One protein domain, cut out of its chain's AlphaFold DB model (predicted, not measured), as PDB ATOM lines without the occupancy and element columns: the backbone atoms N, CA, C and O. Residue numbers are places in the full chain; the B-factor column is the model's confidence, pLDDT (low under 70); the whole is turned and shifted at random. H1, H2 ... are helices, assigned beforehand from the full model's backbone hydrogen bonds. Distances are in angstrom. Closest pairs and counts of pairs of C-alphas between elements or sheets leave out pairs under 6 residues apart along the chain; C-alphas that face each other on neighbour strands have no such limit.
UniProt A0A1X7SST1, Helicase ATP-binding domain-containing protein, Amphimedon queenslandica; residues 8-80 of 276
ATOM      1  N   LYS A   8     -35.496-108.049 -26.611       79.50
ATOM      2  CA  LYS A   8     -34.260-108.732 -26.178       79.50
ATOM      3  C   LYS A   8     -33.395-107.794 -25.333       79.50
ATOM      4  O   LYS A   8     -33.028-108.147 -24.215       79.50
ATOM      5  N   GLU A   9     -33.129-106.590 -25.836       75.56
ATOM      6  CA  GLU A   9     -32.314-105.587 -25.137       75.56
ATOM      7  C   GLU A   9     -32.966-105.101 -23.843       75.56
ATOM      8  O   GLU A   9     -32.318-105.084 -22.798       75.56
ATOM      9  N   GLU A  10     -34.260-104.772 -23.878       82.06
ATOM     10  CA  GLU A  10     -34.959-104.310 -22.676       82.06
ATOM     11  C   GLU A  10     -35.065-105.426 -21.628       82.06
ATOM     12  O   GLU A  10     -34.895-105.174 -20.436       82.06
ATOM     13  N   CYS A  11     -35.282-106.680 -22.050       86.88
ATOM     14  CA  CYS A  11     -35.254-107.814 -21.131       86.88
ATOM     15  C   CYS A  11     -33.894-107.942 -20.434       86.88
ATOM     16  O   CYS A  11     -33.874-108.182 -19.230       86.88
ATOM     17  N   LYS A  12     -32.780-107.773 -21.161       80.38
ATOM     18  CA  LYS A  12     -31.431-107.810 -20.576       80.38
ATOM     19  C   LYS A  12     -31.231-106.660 -19.583       80.38
ATOM     20  O   LYS A  12     -30.860-106.905 -18.441       80.38
ATOM     21  N   ALA A  13     -31.589-105.432 -19.962       79.88
ATOM     22  CA  ALA A  13     -31.478-104.264 -19.085       79.88
ATOM     23  C   ALA A  13     -32.268-104.421 -17.768       79.88
ATOM     24  O   ALA A  13     -31.758-104.084 -16.700       79.88
ATOM     25  N   LEU A  14     -33.482-104.984 -17.835       84.50
ATOM     26  CA  LEU A  14     -34.341-105.239 -16.671       84.50
ATOM     27  C   LEU A  14     -33.844-106.377 -15.763       84.50
ATOM     28  O   LEU A  14     -34.320-106.498 -14.631       84.50
ATOM     29  N   ILE A  15     -32.956-107.242 -16.253       83.50
ATOM     30  CA  ILE A  15     -32.308-108.292 -15.453       83.50
ATOM     31  C   ILE A  15     -31.064-107.734 -14.770       83.50
ATOM     32  O   ILE A  15     -30.874-107.976 -13.580       83.50
ATOM     33  N   ASP A  16     -30.293-106.923 -15.492       75.44
ATOM     34  CA  ASP A  16     -29.067-106.278 -15.010       75.44
ATOM     35  C   ASP A  16     -29.342-105.104 -14.044       75.44
ATOM     36  O   ASP A  16     -28.414-104.438 -13.592       75.44
ATOM     37  N   TYR A  17     -30.614-104.808 -13.737       73.00
ATOM     38  CA  TYR A  17     -31.046-103.660 -12.924       73.00
ATOM     39  C   TYR A  17     -30.558-102.299 -13.462       73.00
ATOM     40  O   TYR A  17     -30.463-101.308 -12.729       73.00
ATOM     41  N   LYS A  18     -30.250-102.222 -14.763       61.75
ATOM     42  CA  LYS A  18     -29.807-100.977 -15.392       61.75
ATOM     43  C   LYS A  18     -30.971 -99.983 -15.342       61.75
ATOM     44  O   LYS A  18     -32.105-100.327 -15.661       61.75
ATOM     45  N   TYR A  19     -30.693 -98.756 -14.895       63.72
ATOM     46  CA  TYR A  19     -31.673 -97.669 -14.704       63.72
ATOM     47  C   TYR A  19     -32.630 -97.806 -13.506       63.72
ATOM     48  O   TYR A  19     -33.647 -97.117 -13.449       63.72
ATOM     49  N   GLY A  20     -32.315 -98.658 -12.523       68.81
ATOM     50  CA  GLY A  20     -33.077 -98.725 -11.269       68.81
ATOM     51  C   GLY A  20     -34.421 -99.454 -11.371       68.81
ATOM     52  O   GLY A  20     -35.221 -99.396 -10.437       68.81
ATOM     53  N   ALA A  21     -34.671-100.147 -12.484       73.75
ATOM     54  CA  ALA A  21     -35.866-100.947 -12.718       73.75
ATOM     55  C   ALA A  21     -35.504-102.432 -12.863       73.75
ATOM     56  O   ALA A  21     -34.522-102.783 -13.511       73.75
ATOM     57  N   SER A  22     -36.330-103.312 -12.287       85.00
ATOM     58  CA  SER A  22     -36.182-104.769 -12.395       85.00
ATOM     59  C   SER A  22     -37.393-105.438 -13.029       85.00
ATOM     60  O   SER A  22     -38.533-104.972 -12.926       85.00
ATOM     61  N   CYS A  23     -37.170-106.595 -13.651       88.00
ATOM     62  CA  CYS A  23     -38.264-107.428 -14.125       88.00
ATOM     63  C   CYS A  23     -39.015-108.082 -12.952       88.00
ATOM     64  O   CYS A  23     -38.552-109.049 -12.345       88.00
ATOM     65  N   ALA A  24     -40.254-107.639 -12.715       88.25
ATOM     66  CA  ALA A  24     -41.130-108.163 -11.660       88.25
ATOM     67  C   ALA A  24     -41.438-109.679 -11.746       88.25
ATOM     68  O   ALA A  24     -41.933-110.258 -10.776       88.25
ATOM     69  N   PHE A  25     -41.177-110.312 -12.896       91.50
ATOM     70  CA  PHE A  25     -41.439-111.732 -13.158       91.50
ATOM     71  C   PHE A  25     -40.178-112.611 -13.074       91.50
ATOM     72  O   PHE A  25     -40.296-113.809 -12.827       91.50
ATOM     73  N   TYR A  26     -38.983-112.050 -13.284       90.19
ATOM     74  CA  TYR A  26     -37.736-112.819 -13.393       90.19
ATOM     75  C   TYR A  26     -37.271-113.381 -12.044       90.19
ATOM     76  O   TYR A  26     -37.029-114.577 -11.913       90.19
ATOM     77  N   HIS A  27     -37.235-112.550 -11.001       84.88
ATOM     78  CA  HIS A  27     -36.656-112.923  -9.702       84.88
ATOM     79  C   HIS A  27     -37.366-114.084  -8.987       84.88
ATOM     80  O   HIS A  27     -36.808-114.691  -8.078       84.88
ATOM     81  N   LYS A  28     -38.597-114.411  -9.393       86.31
ATOM     82  CA  LYS A  28     -39.396-115.496  -8.807       86.31
ATOM     83  C   LYS A  28     -39.226-116.832  -9.521       86.31
ATOM     84  O   LYS A  28     -39.756-117.822  -9.028       86.31
ATOM     85  N   VAL A  29     -38.502-116.878 -10.644       90.44
ATOM     86  CA  VAL A  29     -38.332-118.090 -11.462       90.44
ATOM     87  C   VAL A  29     -37.764-119.223 -10.629       90.44
ATOM     88  O   VAL A  29     -38.462-120.209 -10.415       90.44
ATOM     89  N   GLN A  30     -36.579-119.031 -10.050       86.81
ATOM     90  CA  GLN A  30     -35.912-120.070  -9.262       86.81
ATOM     91  C   GLN A  30     -36.759-120.544  -8.081       86.81
ATOM     92  O   GLN A  30     -36.766-121.722  -7.746       86.81
ATOM     93  N   GLN A  31     -37.532-119.646  -7.468       86.75
ATOM     94  CA  GLN A  31     -38.360-119.971  -6.310       86.75
ATOM     95  C   GLN A  31     -39.639-120.721  -6.683       86.75
ATOM     96  O   GLN A  31     -40.024-121.610  -5.931       86.75
ATOM     97  N   LYS A  32     -40.274-120.389  -7.814       88.81
ATOM     98  CA  LYS A  32     -41.637-120.833  -8.140       88.81
ATOM     99  C   LYS A  32     -41.759-121.799  -9.313       88.81
ATOM    100  O   LYS A  32     -42.686-122.587  -9.305       88.81
ATOM    101  N   LEU A  33     -40.895-121.708 -10.323       90.81
ATOM    102  CA  LEU A  33     -40.955-122.505 -11.561       90.81
ATOM    103  C   LEU A  33     -39.539-122.836 -12.062       90.81
ATOM    104  O   LEU A  33     -39.267-122.767 -13.257       90.81
ATOM    105  N   GLY A  34     -38.616-123.078 -11.133       89.94
ATOM    106  CA  GLY A  34     -37.211-123.356 -11.438       89.94
ATOM    107  C   GLY A  34     -36.897-124.839 -11.626       89.94
ATOM    108  O   GLY A  34     -35.756-125.155 -11.907       89.94
ATOM    109  N   SER A  35     -37.872-125.727 -11.424       93.00
ATOM    110  CA  SER A  35     -37.712-127.180 -11.549       93.00
ATOM    111  C   SER A  35     -39.050-127.855 -11.839       93.00
ATOM    112  O   SER A  35     -40.117-127.286 -11.563       93.00
ATOM    113  N   GLN A  36     -39.005-129.085 -12.352       91.56
ATOM    114  CA  GLN A  36     -40.184-129.893 -12.668       91.56
ATOM    115  C   GLN A  36     -41.030-130.156 -11.415       91.56
ATOM    116  O   GLN A  36     -42.259-130.126 -11.465       91.56
ATOM    117  N   TYR A  37     -40.391-130.331 -10.251       92.44
ATOM    118  CA  TYR A  37     -41.086-130.466  -8.966       92.44
ATOM    119  C   TYR A  37     -41.975-129.248  -8.659       92.44
ATOM    120  O   TYR A  37     -43.157-129.391  -8.346       92.44
ATOM    121  N   LYS A  38     -41.437-128.032  -8.819       93.62
ATOM    122  CA  LYS A  38     -42.175-126.789  -8.545       93.62
ATOM    123  C   LYS A  38     -43.288-126.548  -9.555       93.62
ATOM    124  O   LYS A  38     -44.332-126.000  -9.209       93.62
ATOM    125  N   LEU A  39     -43.082-126.970 -10.799       92.38
ATOM    126  CA  LEU A  39     -44.112-126.933 -11.831       92.38
ATOM    127  C   LEU A  39     -45.332-127.786 -11.420       92.38
ATOM    128  O   LEU A  39     -46.466-127.302 -11.476       92.38
ATOM    129  N   ARG A  40     -45.082-128.988 -10.877       92.50
ATOM    130  CA  ARG A  40     -46.110-129.890 -10.326       92.50
ATOM    131  C   ARG A  40     -46.829-129.316  -9.111       92.50
ATOM    132  O   ARG A  40     -48.056-129.360  -9.073       92.50
ATOM    133  N   GLU A  41     -46.106-128.714  -8.164       94.19
ATOM    134  CA  GLU A  41     -46.720-128.026  -7.010       94.19
ATOM    135  C   GLU A  41     -47.673-126.899  -7.429       94.19
ATOM    136  O   GLU A  41     -48.650-126.608  -6.740       94.19
ATOM    137  N   ASN A  42     -47.414-126.273  -8.578       92.62
ATOM    138  CA  ASN A  42     -48.249-125.209  -9.126       92.62
ATOM    139  C   ASN A  42     -49.381-125.720 -10.041       92.62
ATOM    140  O   ASN A  42     -50.086-124.910 -10.649       92.62
ATOM    141  N   GLY A  43     -49.599-127.039 -10.093       90.81
ATOM    142  CA  GLY A  43     -50.763-127.671 -10.715       90.81
ATOM    143  C   GLY A  43     -50.534-128.250 -12.112       90.81
ATOM    144  O   GLY A  43     -51.450-128.866 -12.650       90.81
ATOM    145  N   ILE A  44     -49.339-128.106 -12.689       91.81
ATOM    146  CA  ILE A  44     -48.992-128.739 -13.969       91.81
ATOM    147  C   ILE A  44     -48.354-130.099 -13.680       91.81
ATOM    148  O   ILE A  44     -47.173-130.206 -13.357       91.81
ATOM    149  N   THR A  45     -49.172-131.147 -13.745       90.62
ATOM    150  CA  THR A  45     -48.768-132.532 -13.430       90.62
ATOM    151  C   THR A  45     -48.672-133.438 -14.655       90.62
ATOM    152  O   THR A  45     -48.162-134.551 -14.552       90.62
ATOM    153  N   THR A  46     -49.118-132.952 -15.811       90.50
ATOM    154  CA  THR A  46     -49.098-133.646 -17.101       90.50
ATOM    155  C   THR A  46     -48.190-132.916 -18.088       90.50
ATOM    156  O   THR A  46     -47.583-131.899 -17.746       90.50
ATOM    157  N   ALA A  47     -48.108-133.427 -19.320       91.38
ATOM    158  CA  ALA A  47     -47.522-132.682 -20.426       91.38
ATOM    159  C   ALA A  47     -48.177-131.295 -20.547       91.38
ATOM    160  O   ALA A  47     -49.364-131.141 -20.245       91.38
ATOM    161  N   TRP A  48     -47.371-130.319 -20.948       92.81
ATOM    162  CA  TRP A  48     -47.711-128.902 -21.005       92.81
ATOM    163  C   TRP A  48     -47.091-128.265 -22.245       92.81
ATOM    164  O   TRP A  48     -46.078-128.751 -22.757       92.81
ATOM    165  N   ASP A  49     -47.679-127.161 -22.691       93.19
ATOM    166  CA  ASP A  49     -47.161-126.335 -23.781       93.19
ATOM    167  C   ASP A  49     -46.795-124.907 -23.321       93.19
ATOM    168  O   ASP A  49     -46.788-124.558 -22.131       93.19
ATOM    169  N   ILE A  50     -46.406-124.062 -24.276       93.00
ATOM    170  CA  ILE A  50     -45.965-122.694 -23.986       93.00
ATOM    171  C   ILE A  50     -47.132-121.864 -23.427       93.00
ATOM    172  O   ILE A  50     -46.933-121.033 -22.534       93.00
ATOM    173  N   GLU A  51     -48.347-122.084 -23.919       95.12
ATOM    174  CA  GLU A  51     -49.573-121.399 -23.531       95.12
ATOM    175  C   GLU A  51     -49.957-121.700 -22.076       95.12
ATOM    176  O   GLU A  51     -50.293-120.772 -21.321       95.12
ATOM    177  N   ASP A  52     -49.827-122.957 -21.650       95.00
ATOM    178  CA  ASP A  52     -50.015-123.387 -20.262       95.00
ATOM    179  C   ASP A  52     -49.051-122.658 -19.325       95.00
ATOM    180  O   ASP A  52     -49.452-122.058 -18.316       95.00
ATOM    181  N   LEU A  53     -47.765-122.634 -19.686       94.12
ATOM    182  CA  LEU A  53     -46.736-121.999 -18.872       94.12
ATOM    183  C   LEU A  53     -46.904-120.475 -18.820       94.12
ATOM    184  O   LEU A  53     -46.677-119.856 -17.776       94.12
ATOM    185  N   VAL A  54     -47.343-119.847 -19.914       95.19
ATOM    186  CA  VAL A  54     -47.685-118.417 -19.941       95.19
ATOM    187  C   VAL A  54     -48.873-118.124 -19.029       95.19
ATOM    188  O   VAL A  54     -48.836-117.152 -18.264       95.19
ATOM    189  N   THR A  55     -49.907-118.958 -19.072       95.44
ATOM    190  CA  THR A  55     -51.102-118.819 -18.233       95.44
ATOM    191  C   THR A  55     -50.746-118.948 -16.754       95.44
ATOM    192  O   THR A  55     -51.091-118.072 -15.948       95.44
ATOM    193  N   LEU A  56     -49.967-119.971 -16.401       94.75
ATOM    194  CA  LEU A  56     -49.487-120.165 -15.040       94.75
ATOM    195  C   LEU A  56     -48.580-119.012 -14.592       94.75
ATOM    196  O   LEU A  56     -48.805-118.419 -13.534       94.75
ATOM    197  N   GLY A  57     -47.600-118.633 -15.415       94.00
ATOM    198  CA  GLY A  57     -46.661-117.548 -15.137       94.00
ATOM    199  C   GLY A  57     -47.357-116.212 -14.864       94.00
ATOM    200  O   GLY A  57     -46.961-115.483 -13.949       94.00
ATOM    201  N   ARG A  58     -48.458-115.913 -15.569       93.81
ATOM    202  CA  ARG A  58     -49.314-114.748 -15.275       93.81
ATOM    203  C   ARG A  58     -49.972-114.850 -13.899       93.81
ATOM    204  O   ARG A  58     -49.909-113.884 -13.138       93.81
ATOM    205  N   LYS A  59     -50.550-116.007 -13.558       93.94
ATOM    206  CA  LYS A  59     -51.238-116.247 -12.276       93.94
ATOM    207  C   LYS A  59     -50.301-116.082 -11.077       93.94
ATOM    208  O   LYS A  59     -50.663-115.433 -10.098       93.94
ATOM    209  N   ILE A  60     -49.087-116.629 -11.153       93.44
ATOM    210  CA  ILE A  60     -48.151-116.656 -10.013       93.44
ATOM    211  C   ILE A  60     -47.047-115.586 -10.071       93.44
ATOM    212  O   ILE A  60     -46.229-115.499  -9.143       93.44
ATOM    213  N   LYS A  61     -47.076-114.732 -11.105       93.12
ATOM    214  CA  LYS A  61     -46.110-113.659 -11.402       93.12
ATOM    215  C   LYS A  61     -44.677-114.172 -11.584       93.12
ATOM    216  O   LYS A  61     -43.757-113.664 -10.948       93.12
ATOM    217  N   THR A  62     -44.503-115.156 -12.461       94.62
ATOM    218  CA  THR A  62     -43.203-115.756 -12.803       94.62
ATOM    219  C   THR A  62     -42.977-115.720 -14.313       94.62
ATOM    220  O   THR A  62     -43.933-115.823 -15.075       94.62
ATOM    221  N   CYS A  63     -41.732-115.514 -14.753       94.25
ATOM    222  CA  CYS A  63     -41.385-115.362 -16.167       94.25
ATOM    223  C   CYS A  63     -41.352-116.718 -16.897       94.25
ATOM    224  O   CYS A  63     -40.428-117.486 -16.640       94.25
ATOM    225  N   PRO A  64     -42.260-116.985 -17.857       93.94
ATOM    226  CA  PRO A  64     -42.290-118.259 -18.580       93.94
ATOM    227  C   PRO A  64     -40.990-118.544 -19.340       93.94
ATOM    228  O   PRO A  64     -40.482-119.654 -19.285       93.94
ATOM    229  N   TYR A  65     -40.403-117.524 -19.977       92.00
ATOM    230  CA  TYR A  65     -39.172-117.660 -20.763       92.00
ATOM    231  C   TYR A  65     -37.968-118.135 -19.936       92.00
ATOM    232  O   TYR A  65     -37.214-118.997 -20.365       92.00
ATOM    233  N   TYR A  66     -37.770-117.588 -18.735       90.94
ATOM    234  CA  TYR A  66     -36.678-118.048 -17.869       90.94
ATOM    235  C   TYR A  66     -37.035-119.332 -17.121       90.94
ATOM    236  O   TYR A  66     -36.136-120.088 -16.764       90.94
ATOM    237  N   SER A  67     -38.325-119.607 -16.915       93.19
ATOM    238  CA  SER A  67     -38.785-120.895 -16.401       93.19
ATOM    239  C   SER A  67     -38.483-122.037 -17.365       93.19
ATOM    240  O   SER A  67     -37.907-123.020 -16.924       93.19
ATOM    241  N   THR A  68     -38.769-121.911 -18.667       92.00
ATOM    242  CA  THR A  68     -38.420-122.970 -19.639       92.00
ATOM    243  C   THR A  68     -36.919-123.236 -19.686       92.00
ATOM    244  O   THR A  68     -36.522-124.389 -19.782       92.00
ATOM    245  N   ARG A  69     -36.080-122.201 -19.546       89.50
ATOM    246  CA  ARG A  69     -34.619-122.366 -19.468       89.50
ATOM    247  C   ARG A  69     -34.162-123.137 -18.230       89.50
ATOM    248  O   ARG A  69     -33.224-123.907 -18.338       89.50
ATOM    249  N   ALA A  70     -34.801-122.932 -17.080       90.00
ATOM    250  CA  ALA A  70     -34.493-123.709 -15.879       90.00
ATOM    251  C   ALA A  70     -34.998-125.159 -16.004       90.00
ATOM    252  O   ALA A  70     -34.307-126.096 -15.634       90.00
ATOM    253  N   LEU A  71     -36.187-125.343 -16.582       91.81
ATOM    254  CA  LEU A  71     -36.795-126.659 -16.797       91.81
ATOM    255  C   LEU A  71     -36.070-127.498 -17.858       91.81
ATOM    256  O   LEU A  71     -36.193-128.719 -17.829       91.81
ATOM    257  N   PHE A  72     -35.343-126.856 -18.778       89.75
ATOM    258  CA  PHE A  72     -34.570-127.499 -19.843       89.75
ATOM    259  C   PHE A  72     -33.568-128.528 -19.303       89.75
ATOM    260  O   PHE A  72     -33.443-129.595 -19.890       89.75
ATOM    261  N   GLU A  73     -32.906-128.251 -18.174       86.00
ATOM    262  CA  GLU A  73     -31.904-129.157 -17.583       86.00
ATOM    263  C   GLU A  73     -32.507-130.466 -17.043       86.00
ATOM    264  O   GLU A  73     -31.825-131.483 -16.981       86.00
ATOM    265  N   GLU A  74     -33.788-130.453 -16.666       90.50
ATOM    266  CA  GLU A  74     -34.518-131.612 -16.132       90.50
ATOM    267  C   GLU A  74     -35.443-132.259 -17.183       90.50
ATOM    268  O   GLU A  74     -36.233-133.147 -16.855       90.50
ATOM    269  N   ALA A  75     -35.428-131.777 -18.429       89.88
ATOM    270  CA  ALA A  75     -36.347-132.227 -19.467       89.88
ATOM    271  C   ALA A  75     -35.881-133.539 -20.118       89.88
ATOM    272  O   ALA A  75     -34.739-133.665 -20.547       89.88
ATOM    273  N   GLU A  76     -36.800-134.498 -20.260       90.44
ATOM    274  CA  GLU A  76     -36.548-135.766 -20.964       90.44
ATOM    275  C   GLU A  76     -36.794-135.653 -22.478       90.44
ATOM    276  O   GLU A  76     -36.163-136.344 -23.274       90.44
ATOM    277  N   ILE A  77     -37.727-134.783 -22.881       92.81
ATOM    278  CA  ILE A  77     -38.079-134.517 -24.279       92.81
ATOM    279  C   ILE A  77     -38.133-133.006 -24.469       92.81
ATOM    280  O   ILE A  77     -38.843-132.303 -23.747       92.81
ATOM    281  N   ILE A  78     -37.398-132.510 -25.462       91.88
ATOM    282  CA  ILE A  78     -37.326-131.088 -25.793       91.88
ATOM    283  C   ILE A  78     -37.785-130.900 -27.234       91.88
ATOM    284  O   ILE A  78     -37.163-131.397 -28.170       91.88
ATOM    285  N   PHE A  79     -38.852-130.124 -27.409       92.50
ATOM    286  CA  PHE A  79     -39.265-129.625 -28.714       92.50
ATOM    287  C   PHE A  79     -38.602-128.269 -28.946       92.50
ATOM    288  O   PHE A  79     -38.821-127.326 -28.183       92.50
ATOM    289  N   CYS A  80     -37.785-128.159 -29.990       90.56
ATOM    290  CA  CYS A  80     -37.178-126.892 -30.380       90.56
ATOM    291  C   CYS A  80     -37.134-126.747 -31.908       90.56
ATOM    292  O   CYS A  80     -37.086-127.755 -32.617       90.56
TER     293      CYS A  80
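What this domain is: This is residues 8 to 80 of the 276 residues of the protein "Helicase ATP-binding domain-containing protein" of Amphimedon queenslandica (UniProt A0A1X7SST1). What does the model look like? H2, H3, H4 and H5 make a small loose cluster in which H5 lies along one side, with H4, equally long at 11 residues, packed on it at a steep angle near residues 54 and 64, the short H2 also packed on it and H3 close by. H1 lies off at one end of the long axis, reached through a long loop, residues 16 to 28, and contacts between helices are few. What is it made of? The printed part has 73 residues with five named helices, in the order H1, H2, H3, H4, H5, and no named strand; the class is all helix. How large is it? The whole is compact, with a radius of gyration of the C-alphas of 12.7 A, yet elongated in outline, spanning 40 by 25 by 19 A.

Where its parts are: Where are the longest helices? H4 is residues 50 to 60, 15.4 A from first to last C-alpha, and H5 is residues 64 to 74, 15.6 A. C-alpha 64 is at (-42.290, -118.259, -18.580) and C-alpha 74 at (-34.518, -131.612, -16.132). Where are the shorter ones? H2 is residues 29 to 32, 5.4 A, and H3 is residues 36 to 41, 8.8 A. H1 is residues 8 to 15, 10.9 A, with C-alpha 8 at (-34.260, -108.732, -26.178).

How they stand to each other: What touches H5? H4 touches it, with Val 54 and Pro 64 the closest C-alphas at 5.6 A; they run opposite ways at a steep tilt of 68 degrees, only just short of about perpendicular. H2 touches it too, with the C-alphas of Val 29 and Ser 67 closest at 5.7 A. How do H3 and H1 stand? H3 is close to H5 but not clearly touching, the closest C-alphas being those of Gln 36 and Leu 71 at 6.2 A, and they run opposite ways at a steep tilt of 60 degrees. H1 is apart from H2, H3, H4 and H5. What do the backbones show? In H1, H3 and H4 every O i to N i+4 pair is within hydrogen-bond range, in H5 5 of 7 are, and H2 is too short for such a pair.

The domain as a whole: How far does it reach? The two C-alphas farthest apart are those of Tyr 19 and Thr 46, at 40.0 A. How are the helices joined? The link from H1 to H2 is long, with 13 residues, the link from H3 to H4 is short, and those from H2 to H3 and from H4 to H5 are tight; the printed part has no cut. Where is confidence low? Mean pLDDT of the printed part is 88.6, and residues 18 to 20 are under 70.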